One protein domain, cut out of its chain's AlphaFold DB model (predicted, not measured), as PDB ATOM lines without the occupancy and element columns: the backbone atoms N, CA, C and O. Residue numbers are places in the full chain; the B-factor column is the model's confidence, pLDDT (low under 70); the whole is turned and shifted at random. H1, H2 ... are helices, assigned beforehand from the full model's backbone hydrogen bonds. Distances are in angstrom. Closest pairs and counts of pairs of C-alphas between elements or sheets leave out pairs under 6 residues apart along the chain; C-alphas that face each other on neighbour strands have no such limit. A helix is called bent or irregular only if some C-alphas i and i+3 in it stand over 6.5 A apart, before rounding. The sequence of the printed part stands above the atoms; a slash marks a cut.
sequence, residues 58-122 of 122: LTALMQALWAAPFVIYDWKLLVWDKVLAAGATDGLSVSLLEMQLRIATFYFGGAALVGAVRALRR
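AT A GLANCE: This is residues 58 to 122 of the 122 residues of an uncharacterized protein of Pseudooceanicola sp. GBMRC 2024 (UniProt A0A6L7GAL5). Two bent helices form a loose, open fold-back: H1 runs out to a loop, and the first arm of H2 comes back past H1 with few contacts. H2 then turns away at its bend, and residues 109 to 122, of which 109 to 120 belong to H2, stick out at one end. The printed part has 65 residues, with two named helices in the order H1, H2 and no named strand; the class is all helix. The whole is loose, with a radius of gyration of the C-alphas of 15.3 A, and elongated, spanning 47 by 27 by 22 A.

HOW THE PARTS SIT: Start at H1, residues 58 to 83, one helix by its hydrogen bonds but bent: C-alphas 66 and 69 are 6.9 A apart, and its arms H1a, residues 58 to 66, and H1b, residues 69 to 83, stand at a steep tilt of 46 degrees. Go on to H2, residues 94 to 120, also one helix by its hydrogen bonds but bent: C-alphas 107 and 110 are 6.8 A apart, and H2a, residues 94 to 107, and H2b, residues 110 to 120, stand at a steep tilt of 64 degrees. H1a and H2a are close but not clearly touching, opposite ways at a shallow tilt of 6 degrees; their closest C-alphas, of Gln 63 and Tyr 107, are 7.6 A apart. H1b and H2a are also close but not clearly touching, opposite ways at a steep tilt of 48 degrees, closest at the C-alphas of Phe 70 and Gln 100, 7.7 A. H2b is apart from H1a and H1b. In H1a, H2a and H2b every O i to N i+4 pair is within hydrogen-bond range; in H1b, 10 of 11 are.

IN THESE COORDINATES: Find C-alpha 58 at (82.036, 27.097, 58.739), where H1a begins its 12.2 A; H1b covers 19.8 A and ends at C-alpha 83. Find C-alpha 94 at (77.495, 11.912, 86.484); from there H2a runs 20.0 A, and H2b runs 15.3 A to C-alpha 120 at (67.351, 2.111, 56.360).

THE WHOLE: The two C-alphas farthest apart, of Ala 88 and Arg 122, the chain's last residue, are 48.4 A apart. The printed part has no cut, and the link from H1 to H2, 10 residues, is short. The mean pLDDT of the printed part is 75.0; 12 residues are under 70, among them residues 87 to 92.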
ATOM      1  N   LEU A  58      81.932  26.109  57.669       70.44
ATOM      2  CA  LEU A  58      82.036  27.097  58.739       70.44
ATOM      3  C   LEU A  58      81.271  26.660  59.994       70.44
ATOM      4  O   LEU A  58      81.831  26.693  61.084       70.44
ATOM      5  N   THR A  59      80.031  26.193  59.842       73.12
ATOM      6  CA  THR A  59      79.227  25.658  60.949       73.12
ATOM      7  C   THR A  59      79.915  24.453  61.584       73.12
ATOM      8  O   THR A  59      80.058  24.412  62.800       73.12
ATOM      9  N   ALA A  60      80.433  23.529  60.770       71.88
ATOM     10  CA  ALA A  60      81.193  22.374  61.247       71.88
ATOM     11  C   ALA A  60      82.481  22.779  61.988       71.88
ATOM     12  O   ALA A  60      82.815  22.183  63.007       71.88
ATOM     13  N   LEU A  61      83.188  23.814  61.519       75.88
ATOM     14  CA  LEU A  61      84.375  24.338  62.197       75.88
ATOM     15  C   LEU A  61      84.020  24.959  63.551       75.88
ATOM     16  O   LEU A  61      84.699  24.685  64.535       75.88
ATOM     17  N   MET A  62      82.956  25.762  63.620       75.44
ATOM     18  CA  MET A  62      82.497  26.345  64.886       75.44
ATOM     19  C   MET A  62      82.045  25.259  65.868       75.44
ATOM     20  O   MET A  62      82.398  25.313  67.043       75.44
ATOM     21  N   GLN A  63      81.338  24.234  65.383       75.31
ATOM     22  CA  GLN A  63      80.969  23.059  66.178       75.31
ATOM     23  C   GLN A  63      82.205  22.317  66.696       75.31
ATOM     24  O   GLN A  63      82.260  21.978  67.875       75.31
ATOM     25  N   ALA A  64      83.216  22.107  65.848       79.06
ATOM     26  CA  ALA A  64      84.460  21.452  66.239       79.06
ATOM     27  C   ALA A  64      85.239  22.267  67.279       79.06
ATOM     28  O   ALA A  64      85.712  21.701  68.259       79.06
ATOM     29  N   LEU A  65      85.333  23.588  67.108       82.38
ATOM     30  CA  LEU A  65      85.988  24.479  68.070       82.38
ATOM     31  C   LEU A  65      85.262  24.500  69.418       82.38
ATOM     32  O   LEU A  65      85.914  24.503  70.458       82.38
ATOM     33  N   TRP A  66      83.929  24.473  69.409       79.50
ATOM     34  CA  TRP A  66      83.134  24.400  70.633       79.50
ATOM     35  C   TRP A  66      83.259  23.046  71.341       79.50
ATOM     36  O   TRP A  66      83.342  22.986  72.565       79.50
ATOM     37  N   ALA A  67      83.307  21.953  70.576       77.44
ATOM     38  CA  ALA A  67      83.479  20.605  71.110       77.44
ATOM     39  C   ALA A  67      84.918  20.326  71.585       77.44
ATOM     40  O   ALA A  67      85.117  19.497  72.472       77.44
ATOM     41  N   ALA A  68      85.914  21.019  71.024       85.06
ATOM     42  CA  ALA A  68      87.334  20.810  71.299       85.06
ATOM     43  C   ALA A  68      87.705  20.752  72.795       85.06
ATOM     44  O   ALA A  68      88.347  19.775  73.176       85.06
ATOM     45  N   PRO A  69      87.318  21.706  73.670       82.38
ATOM     46  CA  PRO A  69      87.683  21.644  75.087       82.38
ATOM     47  C   PRO A  69      87.161  20.388  75.796       82.38
ATOM     48  O   PRO A  69      87.874  19.826  76.623       82.38
ATOM     49  N   PHE A  70      85.966  19.907  75.440       78.56
ATOM     50  CA  PHE A  70      85.396  18.682  76.012       78.56
ATOM     51  C   PHE A  70      86.163  17.445  75.552       78.56
ATOM     52  O   PHE A  70      86.581  16.643  76.377       78.56
ATOM     53  N   VAL A  71      86.434  17.342  74.246       82.38
ATOM     54  CA  VAL A  71      87.208  16.225  73.679       82.38
ATOM     55  C   VAL A  71      88.619  16.175  74.268       82.38
ATOM     56  O   VAL A  71      89.120  15.099  74.581       82.38
ATOM     57  N   ILE A  72      89.262  17.333  74.447       85.94
ATOM     58  CA  ILE A  72      90.599  17.426  75.050       85.94
ATOM     59  C   ILE A  72      90.563  16.997  76.523       85.94
ATOM     60  O   ILE A  72      91.458  16.280  76.971       85.94
ATOM     61  N   TYR A  73      89.539  17.412  77.271       81.81
ATOM     62  CA  TYR A  73      89.365  17.009  78.664       81.81
ATOM     63  C   TYR A  73      89.136  15.498  78.796       81.81
ATOM     64  O   TYR A  73      89.827  14.849  79.582       81.81
ATOM     65  N   ASP A  74      88.254  14.925  77.976       79.06
ATOM     66  CA  ASP A  74      87.977  13.486  77.974       79.06
ATOM     67  C   ASP A  74      89.209  12.680  77.553       79.06
ATOM     68  O   ASP A  74      89.520  11.655  78.161       79.06
ATOM     69  N   TRP A  75      89.958  13.165  76.558       82.50
ATOM     70  CA  TRP A  75      91.229  12.570  76.153       82.50
ATOM     71  C   TRP A  75      92.226  12.542  77.308       82.50
ATOM     72  O   TRP A  75      92.817  11.498  77.583       82.50
ATOM     73  N   LYS A  76      92.399  13.669  78.011       82.38
ATOM     74  CA  LYS A  76      93.261  13.731  79.195       82.38
ATOM     75  C   LYS A  76      92.785  12.723  80.244       82.38
ATOM     76  O   LYS A  76      93.582  11.913  80.697       82.38
ATOM     77  N   LEU A  77      91.501  12.724  80.595       80.69
ATOM     78  CA  LEU A  77      90.968  11.858  81.647       80.69
ATOM     79  C   LEU A  77      91.126  10.369  81.300       80.69
ATOM     80  O   LEU A  77      91.576   9.578  82.126       80.69
ATOM     81  N   LEU A  78      90.813   9.971  80.067       76.44
ATOM     82  CA  LEU A  78      90.932   8.578  79.632       76.44
ATOM     83  C   LEU A  78      92.391   8.151  79.474       76.44
ATOM     84  O   LEU A  78      92.808   7.148  80.049       76.44
ATOM     85  N   VAL A  79      93.179   8.892  78.699       79.75
ATOM     86  CA  VAL A  79      94.534   8.466  78.337       79.75
ATOM     87  C   VAL A  79      95.504   8.702  79.487       79.75
ATOM     88  O   VAL A  79      96.270   7.811  79.842       79.75
ATOM     89  N   TRP A  80      95.467   9.877  80.106       80.00
ATOM     90  CA  TRP A  80      96.396  10.201  81.182       80.00
ATOM     91  C   TRP A  80      95.991   9.534  82.497       80.00
ATOM     92  O   TRP A  80      96.789   8.825  83.110       80.00
ATOM     93  N   ASP A  81      94.742   9.717  82.923       72.75
ATOM     94  CA  ASP A  81      94.358   9.293  84.270       72.75
ATOM     95  C   ASP A  81      93.963   7.812  84.330       72.75
ATOM     96  O   ASP A  81      94.273   7.147  85.317       72.75
ATOM     97  N   LYS A  82      93.303   7.266  83.295       71.19
ATOM     98  CA  LYS A  82      92.853   5.857  83.297       71.19
ATOM     99  C   LYS A  82      93.831   4.887  82.647       71.19
ATOM    100  O   LYS A  82      94.059   3.823  83.212       71.19
ATOM    101  N   VAL A  83      94.406   5.223  81.492       74.25
ATOM    102  CA  VAL A  83      95.329   4.315  80.785       74.25
ATOM    103  C   VAL A  83      96.722   4.347  81.406       74.25
ATOM    104  O   VAL A  83      97.304   3.292  81.641       74.25
ATOM    105  N   LEU A  84      97.253   5.536  81.700       78.69
ATOM    106  CA  LEU A  84      98.594   5.675  82.281       78.69
ATOM    107  C   LEU A  84      98.602   5.632  83.815       78.69
ATOM    108  O   LEU A  84      99.681   5.641  84.402       78.69
ATOM    109  N   ALA A  85      97.426   5.585  84.460       70.94
ATOM    110  CA  ALA A  85      97.250   5.596  85.919       70.94
ATOM    111  C   ALA A  85      98.039   6.712  86.641       70.94
ATOM    112  O   ALA A  85      98.302   6.633  87.838       70.94
ATOM    113  N   ALA A  86      98.418   7.764  85.909       70.62
ATOM    114  CA  ALA A  86      99.308   8.837  86.350       70.62
ATOM    115  C   ALA A  86      98.528  10.101  86.755       70.62
ATOM    116  O   ALA A  86      99.065  11.211  86.770       70.62
ATOM    117  N   GLY A  87      97.236   9.935  87.028       65.56
ATOM    118  CA  GLY A  87      96.275  11.010  87.178       65.56
ATOM    119  C   GLY A  87      95.635  11.077  88.552       65.56
ATOM    120  O   GLY A  87      95.177  10.066  89.073       65.56
ATOM    121  N   ALA A  88      95.537  12.289  89.091       66.38
ATOM    122  CA  ALA A  88      94.768  12.606  90.295       66.38
ATOM    123  C   ALA A  88      93.475  13.384  89.982       66.38
ATOM    124  O   ALA A  88      92.872  13.958  90.884       66.38
ATOM    125  N   THR A  89      93.067  13.473  88.707       68.19
ATOM    126  CA  THR A  89      91.824  14.166  88.344       68.19
ATOM    127  C   THR A  89      90.630  13.356  88.842       68.19
ATOM    128  O   THR A  89      90.556  12.146  88.610       68.19
ATOM    129  N   ASP A  90      89.684  14.034  89.492       67.25
ATOM    130  CA  ASP A  90      88.409  13.425  89.849       67.25
ATOM    131  C   ASP A  90      87.723  12.854  88.608       67.25
ATOM    132  O   ASP A  90      87.776  13.416  87.508       67.25
ATOM    133  N   GLY A  91      87.098  11.691  88.800       67.88
ATOM    134  CA  GLY A  91      86.339  11.030  87.752       67.88
ATOM    135  C   GLY A  91      85.250  11.948  87.208       67.88
ATOM    136  O   GLY A  91      84.730  12.810  87.914       67.88
ATOM    137  N   LEU A  92      84.893  11.735  85.943       67.62
ATOM    138  CA  LEU A  92      83.810  12.463  85.302       67.62
ATOM    139  C   LEU A  92      82.547  12.334  86.165       67.62
ATOM    140  O   LEU A  92      82.025  11.231  86.349       67.62
ATOM    141  N   SER A  93      82.084  13.445  86.738       75.25
ATOM    142  CA  SER A  93      80.864  13.420  87.537       75.25
ATOM    143  C   SER A  93      79.692  13.016  86.644       75.25
ATOM    144  O   SER A  93      79.655  13.339  85.453       75.25
ATOM    145  N   VAL A  94      78.701  12.332  87.220       79.12
ATOM    146  CA  VAL A  94      77.495  11.912  86.484       79.12
ATOM    147  C   VAL A  94      76.826  13.113  85.799       79.12
ATOM    148  O   VAL A  94      76.385  13.015  84.659       79.12
ATOM    149  N   SER A  95      76.848  14.285  86.443       76.81
ATOM    150  CA  SER A  95      76.326  15.530  85.876       76.81
ATOM    151  C   SER A  95      77.108  16.035  84.658       76.81
ATOM    152  O   SER A  95      76.493  16.531  83.712       76.81
ATOM    153  N   LEU A  96      78.441  15.900  84.638       73.81
ATOM    154  CA  LEU A  96      79.253  16.292  83.481       73.81
ATOM    155  C   LEU A  96      79.038  15.336  82.304       73.81
ATOM    156  O   LEU A  96      78.899  15.793  81.170       73.81
ATOM    157  N   LEU A  97      78.947  14.033  82.591       79.56
ATOM    158  CA  LEU A  97      78.660  13.002  81.595       79.56
ATOM    159  C   LEU A  97      77.302  13.245  80.927       79.56
ATOM    160  O   LEU A  97      77.216  13.259  79.701       79.56
ATOM    161  N   GLU A  98      76.248  13.487  81.710       81.94
ATOM    162  CA  GLU A  98      74.915  13.792  81.175       81.94
ATOM    163  C   GLU A  98      74.910  15.061  80.314       81.94
ATOM    164  O   GLU A  98      74.264  15.104  79.262       81.94
ATOM    165  N   MET A  99      75.642  16.094  80.741       79.44
ATOM    166  CA  MET A  99      75.774  17.339  79.987       79.44
ATOM    167  C   MET A  99      76.494  17.111  78.654       79.44
ATOM    168  O   MET A  99      75.995  17.543  77.613       79.44
ATOM    169  N   GLN A 100      77.616  16.388  78.656       76.69
ATOM    170  CA  GLN A 100      78.341  16.022  77.436       76.69
ATOM    171  C   GLN A 100      77.474  15.191  76.489       76.69
ATOM    172  O   GLN A 100      77.418  15.495  75.300       76.69
ATOM    173  N   LEU A 101      76.740  14.197  77.000       81.38
ATOM    174  CA  LEU A 101      75.838  13.364  76.201       81.38
ATOM    175  C   LEU A 101      74.701  14.177  75.579       81.38
ATOM    176  O   LEU A 101      74.405  13.993  74.397       81.38
ATOM    177  N   ARG A 102      74.088  15.108  76.325       81.94
ATOM    178  CA  ARG A 102      73.069  16.020  75.774       81.94
ATOM    179  C   ARG A 102      73.642  16.908  74.680       81.94
ATOM    180  O   ARG A 102      73.032  17.013  73.619       81.94
ATOM    181  N   ILE A 103      74.811  17.506  74.905       73.25
ATOM    182  CA  ILE A 103      75.472  18.376  73.924       73.25
ATOM    183  C   ILE A 103      75.854  17.569  72.675       73.25
ATOM    184  O   ILE A 103      75.511  17.959  71.561       73.25
ATOM    185  N   ALA A 104      76.491  16.409  72.840       75.38
ATOM    186  CA  ALA A 104      76.872  15.542  71.732       75.38
ATOM    187  C   ALA A 104      75.647  15.055  70.945       75.38
ATOM    188  O   ALA A 104      75.642  15.104  69.718       75.38
ATOM    189  N   THR A 105      74.571  14.660  71.626       76.19
ATOM    190  CA  THR A 105      73.320  14.249  70.970       76.19
ATOM    191  C   THR A 105      72.661  15.418  70.239       76.19
ATOM    192  O   THR A 105      72.177  15.245  69.126       76.19
ATOM    193  N   PHE A 106      72.676  16.624  70.805       77.38
ATOM    194  CA  PHE A 106      72.140  17.811  70.143       77.38
ATOM    195  C   PHE A 106      72.908  18.148  68.855       77.38
ATOM    196  O   PHE A 106      72.297  18.364  67.809       77.38
ATOM    197  N   TYR A 107      74.243  18.143  68.905       67.38
ATOM    198  CA  TYR A 107      75.077  18.525  67.761       67.38
ATOM    199  C   TYR A 107      75.250  17.412  66.719       67.38
ATOM    200  O   TYR A 107      75.210  17.684  65.520       67.38
ATOM    201  N   PHE A 108      75.427  16.162  67.149       70.50
ATOM    202  CA  PHE A 108      75.709  15.027  66.263       70.50
ATOM    203  C   PHE A 108      74.498  14.123  66.024       70.50
ATOM    204  O   PHE A 108      74.453  13.424  65.010       70.50
ATOM    205  N   GLY A 109      73.493  14.150  66.901       73.94
ATOM    206  CA  GLY A 109      72.321  13.279  66.804       73.94
ATOM    207  C   GLY A 109      71.507  13.522  65.541       73.94
ATOM    208  O   GLY A 109      71.081  12.559  64.916       73.94
ATOM    209  N   GLY A 110      71.370  14.774  65.087       72.25
ATOM    210  CA  GLY A 110      70.686  15.086  63.825       72.25
ATOM    211  C   GLY A 110      71.389  14.489  62.599       72.25
ATOM    212  O   GLY A 110      70.748  13.871  61.749       72.25
ATOM    213  N   ALA A 111      72.719  14.605  62.526       66.25
ATOM    214  CA  ALA A 111      73.509  14.021  61.441       66.25
ATOM    215  C   ALA A 111      73.496  12.482  61.484       66.25
ATOM    216  O   ALA A 111      73.354  11.838  60.441       66.25
ATOM    217  N   ALA A 112      73.580  11.899  62.684       64.69
ATOM    218  CA  ALA A 112      73.490  10.459  62.899       64.69
ATOM    219  C   ALA A 112      72.104   9.905  62.520       64.69
ATOM    220  O   ALA A 112      72.026   8.898  61.819       64.69
ATOM    221  N   LEU A 113      71.019  10.599  62.888       70.56
ATOM    222  CA  LEU A 113      69.641  10.264  62.504       70.56
ATOM    223  C   LEU A 113      69.456  10.289  60.990       70.56
ATOM    224  O   LEU A 113      68.945   9.333  60.415       70.56
ATOM    225  N   VAL A 114      69.905  11.357  60.325       74.06
ATOM    226  CA  VAL A 114      69.825  11.464  58.862       74.06
ATOM    227  C   VAL A 114      70.628  10.350  58.186       74.06
ATOM    228  O   VAL A 114      70.167   9.790  57.190       74.06
ATOM    229  N   GLY A 115      71.801  10.001  58.724       65.62
ATOM    230  CA  GLY A 115      72.601   8.865  58.264       65.62
ATOM    231  C   GLY A 115      71.874   7.528  58.420       65.62
ATOM    232  O   GLY A 115      71.772   6.776  57.451       65.62
ATOM    233  N   ALA A 116      71.310   7.267  59.600       65.62
ATOM    234  CA  ALA A 116      70.566   6.047  59.909       65.62
ATOM    235  C   ALA A 116      69.310   5.894  59.037       65.62
ATOM    236  O   ALA A 116      69.090   4.838  58.449       65.62
ATOM    237  N   VAL A 117      68.528   6.966  58.865       80.12
ATOM    238  CA  VAL A 117      67.349   6.978  57.981       80.12
ATOM    239  C   VAL A 117      67.749   6.713  56.526       80.12
ATOM    240  O   VAL A 117      67.059   5.975  55.826       80.12
ATOM    241  N   ARG A 118      68.876   7.264  56.053       71.88
ATOM    242  CA  ARG A 118      69.394   6.972  54.704       71.88
ATOM    243  C   ARG A 118      69.843   5.523  54.542       71.88
ATOM    244  O   ARG A 118      69.666   4.980  53.457       71.88
ATOM    245  N   ALA A 119      70.434   4.932  55.576       73.50
ATOM    246  CA  ALA A 119      70.858   3.536  55.568       73.50
ATOM    247  C   ALA A 119      69.660   2.575  55.572       73.50
ATOM    248  O   ALA A 119      69.693   1.590  54.853       73.50
ATOM    249  N   LEU A 120      68.594   2.894  56.314       77.25
ATOM    250  CA  LEU A 120      67.351   2.111  56.360       77.25
ATOM    251  C   LEU A 120      66.498   2.221  55.089       77.25
ATOM    252  O   LEU A 120      65.661   1.364  54.834       77.25
ATOM    253  N   ARG A 121      66.662   3.304  54.324       78.88
ATOM    254  CA  ARG A 121      65.956   3.522  53.052       78.88
ATOM    255  C   ARG A 121      66.729   2.976  51.839       78.88
ATOM    256  O   ARG A 121      66.259   3.156  50.717       78.88
ATOM    257  N   ARG A 122      67.913   2.393  52.054       53.22
ATOM    258  CA  ARG A 122      68.639   1.580  51.066       53.22
ATOM    259  C   ARG A 122      68.194   0.133  51.171       53.22
ATOM    260  O   ARG A 122      68.158  -0.502  50.100       53.22
TER     261      ARG A 122